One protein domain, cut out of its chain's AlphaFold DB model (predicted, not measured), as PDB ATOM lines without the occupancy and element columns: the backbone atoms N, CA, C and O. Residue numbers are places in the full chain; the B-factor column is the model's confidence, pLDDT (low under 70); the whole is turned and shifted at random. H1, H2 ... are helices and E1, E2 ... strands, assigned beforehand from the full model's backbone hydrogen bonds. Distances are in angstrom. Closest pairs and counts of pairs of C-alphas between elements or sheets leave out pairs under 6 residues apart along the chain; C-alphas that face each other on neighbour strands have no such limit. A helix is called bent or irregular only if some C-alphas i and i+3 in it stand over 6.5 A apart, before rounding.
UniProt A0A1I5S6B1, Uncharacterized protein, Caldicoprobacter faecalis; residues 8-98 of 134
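Overview. This is residues 8 to 98 of the 134 residues of an uncharacterized protein of Caldicoprobacter faecalis (UniProt A0A1I5S6B1). A small parallel ribbon of two strands, E1 and E2, and two helices side by side, H3 and H4, make the main body, with H4 packed over both strands and H3 nearer to E1 than to E2. From H3 the helix H2 reaches away as an arm, and at its far end the short helix H1 makes a corner with it, about perpendicular to it. The printed part has 91 residues with four named helices and two named strands, in the order H1 H2 H3 E1 H4 E2; the sheet's order is E1, E2, all parallel. The class is mostly helix, and the whole is compact, with a radius of gyration of the C-alphas of 13.5 A and spans of 35 by 32 by 25 A.

Along the chain. E1 holds residues 62 to 67 and is 16.8 A long. E2, residues 91 to 96, is 16.3 A long and ends at C-alpha 96, (111.659, 150.352, 48.734). H4, residues 71 to 87, is the longest helix at 24.3 A; it has a kink of 39 degrees near residue 81 and is irregular, but only just: C-alphas 78 and 81 are 6.8 A apart. H3 holds residues 44 to 56, 18.7 A, beginning at C-alpha 44, (121.904, 144.054, 60.008). H2 holds residues 19 to 32, 21.1 A. H1, residues 8 to 14, begins at C-alpha 8, (132.411, 142.262, 43.650).

Arrangement. E1 and E2 are parallel neighbours, 21 degrees between their directions; N 64 and O 92 are 2.8 A apart and N 92 and O 62 are 2.9 A apart, within hydrogen-bond range. E1, H4 and E2 form a strand-helix-strand unit, two parallel neighbour strands with a helix between them along the chain, and its crossover is right-handed. The closest C-alphas of H4 and E2, those of Tyr 84 and Ile 91, are 6.7 A apart. H3 and H4 touch, closest at the C-alphas of Ala 44 and Ala 76, 5.1 A, at a shallow tilt of 22 degrees, the same way. H3 and E2 are only just apart, 8.3 A at the closest. H2 touches H3 with residues 28 to 32 alone, about perpendicular at 86 degrees; their closest C-alphas, those of Ala 32 and Ala 49, are 4.5 A apart. H2 touches H1 with residues 21 to 25 alone, about perpendicular at 88 degrees; their closest C-alphas, those of Val 13 and Arg 22, are 5.5 A apart. H1 and H4 are apart. In H1 and H3 every O i to N i+4 pair is within hydrogen-bond range; in H2 8 of 10 are, and in H4 11 of 13.

Size, cuts and confidence. The two C-alphas farthest apart, those of Lys 20 and Glu 98, are 39.4 A apart. The printed part has no cut. The link from H2 to H3, 11 residues, is long, and the other four are tight. The mean pLDDT of the printed part is 91.1, and residue 98 is under 70.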
ATOM      1  N   HIS A   8     130.957 142.400  43.641       83.62
ATOM      2  CA  HIS A   8     132.411 142.262  43.650       83.62
ATOM      3  C   HIS A   8     132.968 142.049  45.067       83.62
ATOM      4  O   HIS A   8     133.824 141.189  45.271       83.62
ATOM      5  N   GLU A   9     132.469 142.787  46.060       78.00
ATOM      6  CA  GLU A   9     132.858 142.574  47.456       78.00
ATOM      7  C   GLU A   9     132.389 141.213  47.965       78.00
ATOM      8  O   GLU A   9     133.166 140.504  48.601       78.00
ATOM      9  N   TRP A  10     131.168 140.793  47.623       85.25
ATOM     10  CA  TRP A  10     130.667 139.470  47.990       85.25
ATOM     11  C   TRP A  10     131.561 138.351  47.437       85.25
ATOM     12  O   TRP A  10     131.947 137.459  48.194       85.25
ATOM     13  N   VAL A  11     131.962 138.440  46.162       82.25
ATOM     14  CA  VAL A  11     132.917 137.512  45.529       82.25
ATOM     15  C   VAL A  11     134.251 137.535  46.271       82.25
ATOM     16  O   VAL A  11     134.802 136.476  46.572       82.25
ATOM     17  N   LYS A  12     134.760 138.719  46.633       81.12
ATOM     18  CA  LYS A  12     136.006 138.830  47.398       81.12
ATOM     19  C   LYS A  12     135.924 138.149  48.761       81.12
ATOM     20  O   LYS A  12     136.868 137.464  49.149       81.12
ATOM     21  N   VAL A  13     134.809 138.304  49.472       79.50
ATOM     22  CA  VAL A  13     134.612 137.704  50.799       79.50
ATOM     23  C   VAL A  13     134.427 136.184  50.733       79.50
ATOM     24  O   VAL A  13     134.944 135.489  51.611       79.50
ATOM     25  N   HIS A  14     133.695 135.674  49.734       80.44
ATOM     26  CA  HIS A  14     133.190 134.293  49.740       80.44
ATOM     27  C   HIS A  14     133.853 133.352  48.732       80.44
ATOM     28  O   HIS A  14     133.934 132.157  49.000       80.44
ATOM     29  N   LEU A  15     134.315 133.862  47.589       80.38
ATOM     30  CA  LEU A  15     134.827 133.040  46.485       80.38
ATOM     31  C   LEU A  15     136.317 133.262  46.203       80.38
ATOM     32  O   LEU A  15     136.965 132.392  45.629       80.38
ATOM     33  N   SER A  16     136.875 134.406  46.596       77.75
ATOM     34  CA  SER A  16     138.289 134.713  46.367       77.75
ATOM     35  C   SER A  16     139.191 134.260  47.522       77.75
ATOM     36  O   SER A  16     138.777 134.214  48.679       77.75
ATOM     37  N   LEU A  17     140.470 134.010  47.221       80.19
ATOM     38  CA  LEU A  17     141.521 133.766  48.220       80.19
ATOM     39  C   LEU A  17     142.129 135.069  48.783       80.19
ATOM     40  O   LEU A  17     143.220 135.041  49.355       80.19
ATOM     41  N   ASP A  18     141.457 136.219  48.644       83.81
ATOM     42  CA  ASP A  18     141.938 137.503  49.170       83.81
ATOM     43  C   ASP A  18     141.806 137.567  50.706       83.81
ATOM     44  O   ASP A  18     140.892 138.159  51.292       83.81
ATOM     45  N   VAL A  19     142.757 136.921  51.386       84.06
ATOM     46  CA  VAL A  19     142.813 136.838  52.852       84.06
ATOM     47  C   VAL A  19     142.913 138.226  53.485       84.06
ATOM     48  O   VAL A  19     142.317 138.457  54.540       84.06
ATOM     49  N   LYS A  20     143.624 139.169  52.852       86.00
ATOM     50  CA  LYS A  20     143.776 140.536  53.370       86.00
ATOM     51  C   LYS A  20     142.430 141.253  53.393       86.00
ATOM     52  O   LYS A  20     142.057 141.801  54.434       86.00
ATOM     53  N   TYR A  21     141.684 141.193  52.291       84.50
ATOM     54  CA  TYR A  21     140.351 141.781  52.212       84.50
ATOM     55  C   TYR A  21     139.405 141.150  53.239       84.50
ATOM     56  O   TYR A  21     138.758 141.866  54.004       84.50
ATOM     57  N   ARG A  22     139.399 139.815  53.360       84.50
ATOM     58  CA  ARG A  22     138.545 139.108  54.330       84.50
ATOM     59  C   ARG A  22     138.853 139.487  55.783       84.50
ATOM     60  O   ARG A  22     137.941 139.611  56.599       84.50
ATOM     61  N   MET A  23     140.129 139.682  56.119       86.94
ATOM     62  CA  MET A  23     140.539 140.130  57.453       86.94
ATOM     63  C   MET A  23     140.127 141.577  57.727       86.94
ATOM     64  O   MET A  23     139.652 141.866  58.825       86.94
ATOM     65  N   SER A  24     140.262 142.468  56.741       87.69
ATOM     66  CA  SER A  24     139.776 143.849  56.841       87.69
ATOM     67  C   SER A  24     138.260 143.892  57.054       87.69
ATOM     68  O   SER A  24     137.781 144.492  58.014       87.69
ATOM     69  N   TYR A  25     137.509 143.139  56.247       88.06
ATOM     70  CA  TYR A  25     136.056 143.033  56.354       88.06
ATOM     71  C   TYR A  25     135.609 142.558  57.744       88.06
ATOM     72  O   TYR A  25     134.749 143.171  58.370       88.06
ATOM     73  N   LYS A  26     136.267 141.533  58.307       90.00
ATOM     74  CA  LYS A  26     135.997 141.085  59.684       90.00
ATOM     75  C   LYS A  26     136.247 142.170  60.734       90.00
ATOM     76  O   LYS A  26     135.545 142.192  61.741       90.00
ATOM     77  N   ARG A  27     137.245 143.042  60.549       92.56
ATOM     78  CA  ARG A  27     137.503 144.162  61.474       92.56
ATOM     79  C   ARG A  27     136.386 145.194  61.421       92.56
ATOM     80  O   ARG A  27     135.978 145.660  62.477       92.56
ATOM     81  N   ILE A  28     135.876 145.490  60.226       92.75
ATOM     82  CA  ILE A  28     134.714 146.366  60.052       92.75
ATOM     83  C   ILE A  28     133.509 145.751  60.764       92.75
ATOM     84  O   ILE A  28     132.959 146.387  61.652       92.75
ATOM     85  N   LEU A  29     133.174 144.482  60.493       92.31
ATOM     86  CA  LEU A  29     132.023 143.811  61.119       92.31
ATOM     87  C   LEU A  29     132.046 143.823  62.652       92.31
ATOM     88  O   LEU A  29     130.996 143.952  63.276       92.31
ATOM     89  N   LYS A  30     133.228 143.733  63.276       93.50
ATOM     90  CA  LYS A  30     133.355 143.805  64.742       93.50
ATOM     91  C   LYS A  30     132.849 145.123  65.335       93.50
ATOM     92  O   LYS A  30     132.502 145.139  66.511       93.50
ATOM     93  N   LYS A  31     132.773 146.203  64.550       94.75
ATOM     94  CA  LYS A  31     132.253 147.502  65.003       94.75
ATOM     95  C   LYS A  31     130.766 147.465  65.351       94.75
ATOM     96  O   LYS A  31     130.333 148.289  66.140       94.75
ATOM     97  N   ALA A  32     129.997 146.509  64.821       94.69
ATOM     98  CA  ALA A  32     128.583 146.364  65.168       94.69
ATOM     99  C   ALA A  32     128.350 145.752  66.560       94.69
ATOM    100  O   ALA A  32     127.279 145.950  67.127       94.69
ATOM    101  N   ALA A  33     129.337 145.049  67.129       93.75
ATOM    102  CA  ALA A  33     129.169 144.295  68.374       93.75
ATOM    103  C   ALA A  33     128.627 145.125  69.561       93.75
ATOM    104  O   ALA A  33     127.725 144.641  70.236       93.75
ATOM    105  N   PRO A  34     129.060 146.381  69.809       93.75
ATOM    106  CA  PRO A  34     128.515 147.189  70.906       93.75
ATOM    107  C   PRO A  34     127.014 147.494  70.783       93.75
ATOM    108  O   PRO A  34     126.372 147.790  71.786       93.75
ATOM    109  N   TYR A  35     126.463 147.422  69.570       93.75
ATOM    110  CA  TYR A  35     125.075 147.775  69.271       93.75
ATOM    111  C   TYR A  35     124.188 146.556  69.030       93.75
ATOM    112  O   TYR A  35     122.989 146.602  69.293       93.75
ATOM    113  N   LEU A  36     124.764 145.465  68.520       90.69
ATOM    114  CA  LEU A  36     124.025 144.268  68.151       90.69
ATOM    115  C   LEU A  36     124.828 143.010  68.496       90.69
ATOM    116  O   LEU A  36     125.700 142.576  67.748       90.69
ATOM    117  N   ASN A  37     124.485 142.399  69.631       84.56
ATOM    118  CA  ASN A  37     125.142 141.190  70.144       84.56
ATOM    119  C   ASN A  37     124.496 139.875  69.674       84.56
ATOM    120  O   ASN A  37     125.010 138.800  69.973       84.56
ATOM    121  N   LEU A  38     123.378 139.940  68.946       83.88
ATOM    122  CA  LEU A  38     122.650 138.767  68.461       83.88
ATOM    123  C   LEU A  38     122.798 138.616  66.945       83.88
ATOM    124  O   LEU A  38     122.827 139.600  66.203       83.88
ATOM    125  N   CYS A  39     122.844 137.368  66.476       77.38
ATOM    126  CA  CYS A  39     122.719 137.060  65.057       77.38
ATOM    127  C   CYS A  39     121.245 137.176  64.640       77.38
ATOM    128  O   CYS A  39     120.464 136.253  64.851       77.38
ATOM    129  N   VAL A  40     120.868 138.318  64.061       80.56
ATOM    130  CA  VAL A  40     119.506 138.576  63.537       80.56
ATOM    131  C   VAL A  40     119.336 138.026  62.106       80.56
ATOM    132  O   VAL A  40     118.237 138.003  61.560       80.56
ATOM    133  N   GLY A  41     120.420 137.534  61.495       80.69
ATOM    134  CA  GLY A  41     120.459 137.159  60.081       80.69
ATOM    135  C   GLY A  41     120.492 138.379  59.152       80.69
ATOM    136  O   GLY A  41     120.571 139.522  59.601       80.69
ATOM    137  N   GLY A  42     120.461 138.142  57.840       86.81
ATOM    138  CA  GLY A  42     120.493 139.211  56.834       86.81
ATOM    139  C   GLY A  42     121.771 140.059  56.878       86.81
ATOM    140  O   GLY A  42     122.869 139.519  57.031       86.81
ATOM    141  N   HIS A  43     121.614 141.379  56.720       91.50
ATOM    142  CA  HIS A  43     122.721 142.339  56.646       91.50
ATOM    143  C   HIS A  43     122.768 143.337  57.814       91.50
ATOM    144  O   HIS A  43     123.567 144.268  57.783       91.50
ATOM    145  N   ALA A  44     122.007 143.109  58.892       93.06
ATOM    146  CA  ALA A  44     121.904 144.054  60.008       93.06
ATOM    147  C   ALA A  44     123.270 144.413  60.623       93.06
ATOM    148  O   ALA A  44     123.579 145.581  60.868       93.06
ATOM    149  N   TRP A  45     124.128 143.404  60.822       94.06
ATOM    150  CA  TRP A  45     125.495 143.598  61.314       94.06
ATOM    151  C   TRP A  45     126.333 144.432  60.344       94.06
ATOM    152  O   TRP A  45     127.041 145.341  60.767       94.06
ATOM    153  N   GLN A  46     126.248 144.137  59.046       93.56
ATOM    154  CA  GLN A  46     126.939 144.861  57.984       93.56
ATOM    155  C   GLN A  46     126.478 146.319  57.946       93.56
ATOM    156  O   GLN A  46     127.318 147.210  57.868       93.56
ATOM    157  N   THR A  47     125.173 146.572  58.018       95.44
ATOM    158  CA  THR A  47     124.589 147.916  57.981       95.44
ATOM    159  C   THR A  47     125.104 148.769  59.138       95.44
ATOM    160  O   THR A  47     125.638 149.857  58.905       95.44
ATOM    161  N   ILE A  48     125.058 148.259  60.373       96.06
ATOM    162  CA  ILE A  48     125.567 148.976  61.554       96.06
ATOM    163  C   ILE A  48     127.086 149.176  61.455       96.06
ATOM    164  O   ILE A  48     127.581 150.294  61.587       96.06
ATOM    165  N   ALA A  49     127.837 148.108  61.172       95.75
ATOM    166  CA  ALA A  49     129.295 148.150  61.097       95.75
ATOM    167  C   ALA A  49     129.810 149.130  60.035       95.75
ATOM    168  O   ALA A  49     130.739 149.896  60.296       95.75
ATOM    169  N   ASN A  50     129.212 149.111  58.841       96.06
ATOM    170  CA  ASN A  50     129.592 150.006  57.755       96.06
ATOM    171  C   ASN A  50     129.199 151.450  58.058       96.06
ATOM    172  O   ASN A  50     129.966 152.349  57.729       96.06
ATOM    173  N   SER A  51     128.058 151.678  58.715       96.81
ATOM    174  CA  SER A  51     127.656 153.028  59.125       96.81
ATOM    175  C   SER A  51     128.691 153.647  60.062       96.81
ATOM    176  O   SER A  51     129.118 154.780  59.856       96.81
ATOM    177  N   ILE A  52     129.183 152.869  61.027       97.44
ATOM    178  CA  ILE A  52     130.260 153.294  61.926       97.44
ATOM    179  C   ILE A  52     131.556 153.537  61.146       97.44
ATOM    180  O   ILE A  52     132.147 154.608  61.238       97.44
ATOM    181  N   TYR A  53     131.987 152.552  60.352       96.62
ATOM    182  CA  TYR A  53     133.240 152.633  59.600       96.62
ATOM    183  C   TYR A  53     133.287 153.857  58.682       96.62
ATOM    184  O   TYR A  53     134.274 154.585  58.667       96.62
ATOM    185  N   TYR A  54     132.210 154.125  57.947       96.19
ATOM    186  CA  TYR A  54     132.158 155.279  57.061       96.19
ATOM    187  C   TYR A  54     132.028 156.610  57.798       96.19
ATOM    188  O   TYR A  54     132.557 157.609  57.310       96.19
ATOM    189  N   SER A  55     131.393 156.629  58.971       96.19
ATOM    190  CA  SER A  55     131.401 157.820  59.823       96.19
ATOM    191  C   SER A  55     132.832 158.166  60.252       96.19
ATOM    192  O   SER A  55     133.259 159.310  60.130       96.19
ATOM    193  N   GLU A  56     133.624 157.164  60.649       95.81
ATOM    194  CA  GLU A  56     135.048 157.341  60.978       95.81
ATOM    195  C   GLU A  56     135.903 157.740  59.765       95.81
ATOM    196  O   GLU A  56     136.880 158.472  59.914       95.81
ATOM    197  N   CYS A  57     135.543 157.299  58.554       94.94
ATOM    198  CA  CYS A  57     136.186 157.749  57.316       94.94
ATOM    199  C   CYS A  57     135.843 159.201  56.934       94.94
ATOM    200  O   CYS A  57     136.352 159.684  55.923       94.94
ATOM    201  N   GLY A  58     134.992 159.888  57.700       94.19
ATOM    202  CA  GLY A  58     134.635 161.283  57.461       94.19
ATOM    203  C   GLY A  58     133.619 161.479  56.339       94.19
ATOM    204  O   GLY A  58     133.643 162.521  55.688       94.19
ATOM    205  N   LEU A  59     132.745 160.498  56.078       94.25
ATOM    206  CA  LEU A  59     131.644 160.694  55.132       94.25
ATOM    207  C   LEU A  59     130.630 161.715  55.669       94.25
ATOM    208  O   LEU A  59     130.296 161.721  56.854       94.25
ATOM    209  N   ASP A  60     130.097 162.531  54.756       94.69
ATOM    210  CA  ASP A  60     129.142 163.592  55.084       94.69
ATOM    211  C   ASP A  60     127.758 163.058  55.473       94.69
ATOM    212  O   ASP A  60     127.083 163.668  56.295       94.69
ATOM    213  N   GLY A  61     127.344 161.910  54.926       96.00
ATOM    214  CA  GLY A  61     126.054 161.286  55.210       96.00
ATOM    215  C   GLY A  61     125.976 159.836  54.734       96.00
ATOM    216  O   GLY A  61     126.767 159.396  53.893       96.00
ATOM    217  N   ILE A  62     125.021 159.087  55.284       97.25
ATOM    218  CA  ILE A  62     124.790 157.664  55.003       97.25
ATOM    219  C   ILE A  62     123.320 157.455  54.628       97.25
ATOM    220  O   ILE A  62     122.426 158.045  55.231       97.25
ATOM    221  N   ILE A  63     123.062 156.594  53.643       96.38
ATOM    222  CA  ILE A  63     121.704 156.195  53.260       96.38
ATOM    223  C   ILE A  63     121.585 154.676  53.392       96.38
ATOM    224  O   ILE A  63     122.270 153.938  52.683       96.38
ATOM    225  N   GLN A  64     120.715 154.214  54.288       95.56
ATOM    226  CA  GLN A  64     120.288 152.820  54.364       95.56
ATOM    227  C   GLN A  64     119.180 152.596  53.331       95.56
ATOM    228  O   GLN A  64     118.190 153.322  53.309       95.56
ATOM    229  N   ILE A  65     119.335 151.583  52.482       92.69
ATOM    230  CA  ILE A  65     118.318 151.188  51.503       92.69
ATOM    231  C   ILE A  65     117.898 149.761  51.827       92.69
ATOM    232  O   ILE A  65     118.749 148.875  51.908       92.69
ATOM    233  N   MET A  66     116.599 149.536  51.997       92.25
ATOM    234  CA  MET A  66     116.047 148.224  52.339       92.25
ATOM    235  C   MET A  66     114.691 148.000  51.663       92.25
ATOM    236  O   MET A  66     113.958 148.964  51.460       92.25
ATOM    237  N   PRO A  67     114.323 146.757  51.313       90.12
ATOM    238  CA  PRO A  67     112.975 146.468  50.842       90.12
ATOM    239  C   PRO A  67     111.971 146.496  52.000       90.12
ATOM    240  O   PRO A  67     112.330 146.261  53.163       90.12
ATOM    241  N   PHE A  68     110.702 146.743  51.680       87.81
ATOM    242  CA  PHE A  68     109.614 146.630  52.647       87.81
ATOM    243  C   PHE A  68     109.583 145.231  53.287       87.81
ATOM    244  O   PHE A  68     109.782 144.214  52.625       87.81
ATOM    245  N   GLY A  69     109.382 145.174  54.607       87.56
ATOM    246  CA  GLY A  69     109.341 143.914  55.360       87.56
ATOM    247  C   GLY A  69     110.702 143.257  55.638       87.56
ATOM    248  O   GLY A  69     110.740 142.144  56.166       87.56
ATOM    249  N   CYS A  70     111.832 143.907  55.337       91.69
ATOM    250  CA  CYS A  70     113.155 143.364  55.653       91.69
ATOM    251  C   CYS A  70     113.460 143.432  57.161       91.69
ATOM    252  O   CYS A  70     114.114 144.360  57.631       91.69
ATOM    253  N   MET A  71     113.004 142.436  57.927       93.75
ATOM    254  CA  MET A  71     113.127 142.411  59.392       93.75
ATOM    255  C   MET A  71     114.546 142.722  59.917       93.75
ATOM    256  O   MET A  71     114.649 143.567  60.805       93.75
ATOM    257  N   PRO A  72     115.649 142.130  59.407       93.75
ATOM    258  CA  PRO A  72     116.981 142.469  59.913       93.75
ATOM    259  C   PRO A  72     117.352 143.941  59.699       93.75
ATOM    260  O   PRO A  72     117.976 144.551  60.565       93.75
ATOM    261  N   GLU A  73     116.940 144.531  58.577       94.69
ATOM    262  CA  GLU A  73     117.207 145.940  58.286       94.69
ATOM    263  C   GLU A  73     116.303 146.884  59.082       94.69
ATOM    264  O   GLU A  73     116.776 147.946  59.462       94.69
ATOM    265  N   ILE A  74     115.076 146.478  59.438       94.75
ATOM    266  CA  ILE A  74     114.226 147.207  60.402       94.75
ATOM    267  C   ILE A  74     114.905 147.251  61.779       94.75
ATOM    268  O   ILE A  74     114.921 148.284  62.450       94.75
ATOM    269  N   VAL A  75     115.515 146.139  62.210       94.81
ATOM    270  CA  VAL A  75     116.291 146.124  63.460       94.81
ATOM    271  C   VAL A  75     117.487 147.068  63.351       94.81
ATOM    272  O   VAL A  75     117.712 147.859  64.266       94.81
ATOM    273  N   ALA A  76     118.225 147.036  62.239       95.38
ATOM    274  CA  ALA A  76     119.330 147.963  62.016       95.38
ATOM    275  C   ALA A  76     118.855 149.424  62.023       95.38
ATOM    276  O   ALA A  76     119.434 150.231  62.743       95.38
ATOM    277  N   GLU A  77     117.769 149.744  61.318       95.94
ATOM    278  CA  GLU A  77     117.150 151.073  61.268       95.94
ATOM    279  C   GLU A  77     116.849 151.605  62.673       95.94
ATOM    280  O   GLU A  77     117.176 152.751  62.972       95.94
ATOM    281  N   SER A  78     116.331 150.766  63.576       96.06
ATOM    282  CA  SER A  78     116.055 151.170  64.964       96.06
ATOM    283  C   SER A  78     117.315 151.532  65.773       96.06
ATOM    284  O   SER A  78     117.241 152.278  66.750       96.06
ATOM    285  N   ILE A  79     118.483 151.033  65.356       96.81
ATOM    286  CA  ILE A  79     119.785 151.233  66.010       96.81
ATOM    287  C   ILE A  79     120.541 152.432  65.413       96.81
ATOM    288  O   ILE A  79     121.289 153.107  66.126       96.81
ATOM    289  N   LEU A  80     120.350 152.737  64.126       97.44
ATOM    290  CA  LEU A  80     121.063 153.815  63.427       97.44
ATOM    291  C   LEU A  80     120.942 155.205  64.086       97.44
ATOM    292  O   LEU A  80     121.946 155.918  64.085       97.44
ATOM    293  N   PRO A  81     119.823 155.606  64.728       97.69
ATOM    294  CA  PRO A  81     119.765 156.849  65.497       97.69
ATOM    295  C   PRO A  81     120.806 156.919  66.616       97.69
ATOM    296  O   PRO A  81     121.377 157.979  66.864       97.69
ATOM    297  N   ARG A  82     121.099 155.788  67.272       97.88
ATOM    298  CA  ARG A  82     122.142 155.735  68.297       97.88
ATOM    299  C   ARG A  82     123.536 155.837  67.679       97.88
ATOM    300  O   ARG A  82     124.378 156.557  68.204       97.88
ATOM    301  N   VAL A  83     123.760 155.201  66.528       97.69
ATOM    302  CA  VAL A  83     125.008 155.364  65.759       97.69
ATOM    303  C   VAL A  83     125.207 156.831  65.354       97.69
ATOM    304  O   VAL A  83     126.304 157.362  65.494       97.69
ATOM    305  N   TYR A  84     124.152 157.527  64.925       96.94
ATOM    306  CA  TYR A  84     124.221 158.962  64.643       96.94
ATOM    307  C   TYR A  84     124.618 159.782  65.879       96.94
ATOM    308  O   TYR A  84     125.439 160.687  65.759       96.94
ATOM    309  N   GLN A  85     124.080 159.471  67.061       97.50
ATOM    310  CA  GLN A  85     124.460 160.163  68.300       97.50
ATOM    311  C   GLN A  85     125.936 159.956  68.649       97.50
ATOM    312  O   GLN A  85     126.603 160.905  69.053       97.50
ATOM    313  N   ASP A  86     126.442 158.737  68.468       97.81
ATOM    314  CA  ASP A  86     127.802 158.382  68.872       97.81
ATOM    315  C   ASP A  86     128.868 158.862  67.860       97.81
ATOM    316  O   ASP A  86     129.980 159.201  68.265       97.81
ATOM    317  N   TYR A  87     128.547 158.931  66.559       97.12
ATOM    318  CA  TYR A  87     129.518 159.256  65.493       97.12
ATOM    319  C   TYR A  87     129.216 160.541  64.705       97.12
ATOM    320  O   TYR A  87     130.082 161.057  64.001       97.12
ATOM    321  N   GLY A  88     128.009 161.094  64.808       95.62
ATOM    322  CA  GLY A  88     127.659 162.409  64.268       95.62
ATOM    323  C   GLY A  88     127.466 162.498  62.749       95.62
ATOM    324  O   GLY A  88     127.291 163.612  62.246       95.62
ATOM    325  N   THR A  89     127.478 161.392  62.003       96.81
ATOM    326  CA  THR A  89     127.195 161.383  60.554       96.81
ATOM    327  C   THR A  89     125.700 161.158  60.305       96.81
ATOM    328  O   THR A  89     125.201 160.103  60.689       96.81
ATOM    329  N   PRO A  90     124.964 162.107  59.689       97.19
ATOM    330  CA  PRO A  90     123.537 161.959  59.400       97.19
ATOM    331  C   PRO A  90     123.218 160.687  58.606       97.19
ATOM    332  O   PRO A  90     123.916 160.359  57.644       97.19
ATOM    333  N   ILE A  91     122.143 159.996  58.994       97.69
ATOM    334  CA  ILE A  91     121.713 158.731  58.386       97.69
ATOM    335  C   ILE A  91     120.242 158.833  57.977       97.69
ATOM    336  O   ILE A  91     119.407 159.225  58.788       97.69
ATOM    337  N   MET A  92     119.927 158.475  56.733       95.81
ATOM    338  CA  MET A  92     118.557 158.386  56.217       95.81
ATOM    339  C   MET A  92     118.231 156.948  55.810       95.81
ATOM    340  O   MET A  92     119.057 156.292  55.181       95.81
ATOM    341  N   THR A  93     117.006 156.493  56.077       95.06
ATOM    342  CA  THR A  93     116.510 155.194  55.597       95.06
ATOM    343  C   THR A  93     115.492 155.365  54.472       95.06
ATOM    344  O   THR A  93     114.530 156.137  54.572       95.06
ATOM    345  N   LEU A  94     115.712 154.636  53.379       92.81
ATOM    346  CA  LEU A  94     114.818 154.517  52.234       92.81
ATOM    347  C   LEU A  94     114.302 153.080  52.148       92.81
ATOM    348  O   LEU A  94     115.039 152.153  51.804       92.81
ATOM    349  N   VAL A  95     113.019 152.918  52.460       90.75
ATOM    350  CA  VAL A  95     112.297 151.653  52.311       90.75
ATOM    351  C   VAL A  95     111.723 151.595  50.906       90.75
ATOM    352  O   VAL A  95     110.964 152.495  50.563       90.75
ATOM    353  N   VAL A  96     112.087 150.577  50.125       87.94
ATOM    354  CA  VAL A  96     111.659 150.352  48.734       87.94
ATOM    355  C   VAL A  96     110.463 149.398  48.695       87.94
ATOM    356  O   VAL A  96     110.570 148.271  49.181       87.94
ATOM    357  N   ASP A  97     109.351 149.846  48.109       83.56
ATOM    358  CA  ASP A  97     108.121 149.064  47.892       83.56
ATOM    359  C   ASP A  97     107.533 149.323  46.487       83.56
ATOM    360  O   ASP A  97     107.738 150.397  45.915       83.56
ATOM    361  N   GLU A  98     106.789 148.360  45.938       67.50
ATOM    362  CA  GLU A  98     106.185 148.384  44.592       67.50
ATOM    363  C   GLU A  98     105.163 149.518  44.414       67.50
ATOM    364  O   GLU A  98     104.987 150.031  43.310       67.50
TER     365      GLU A  98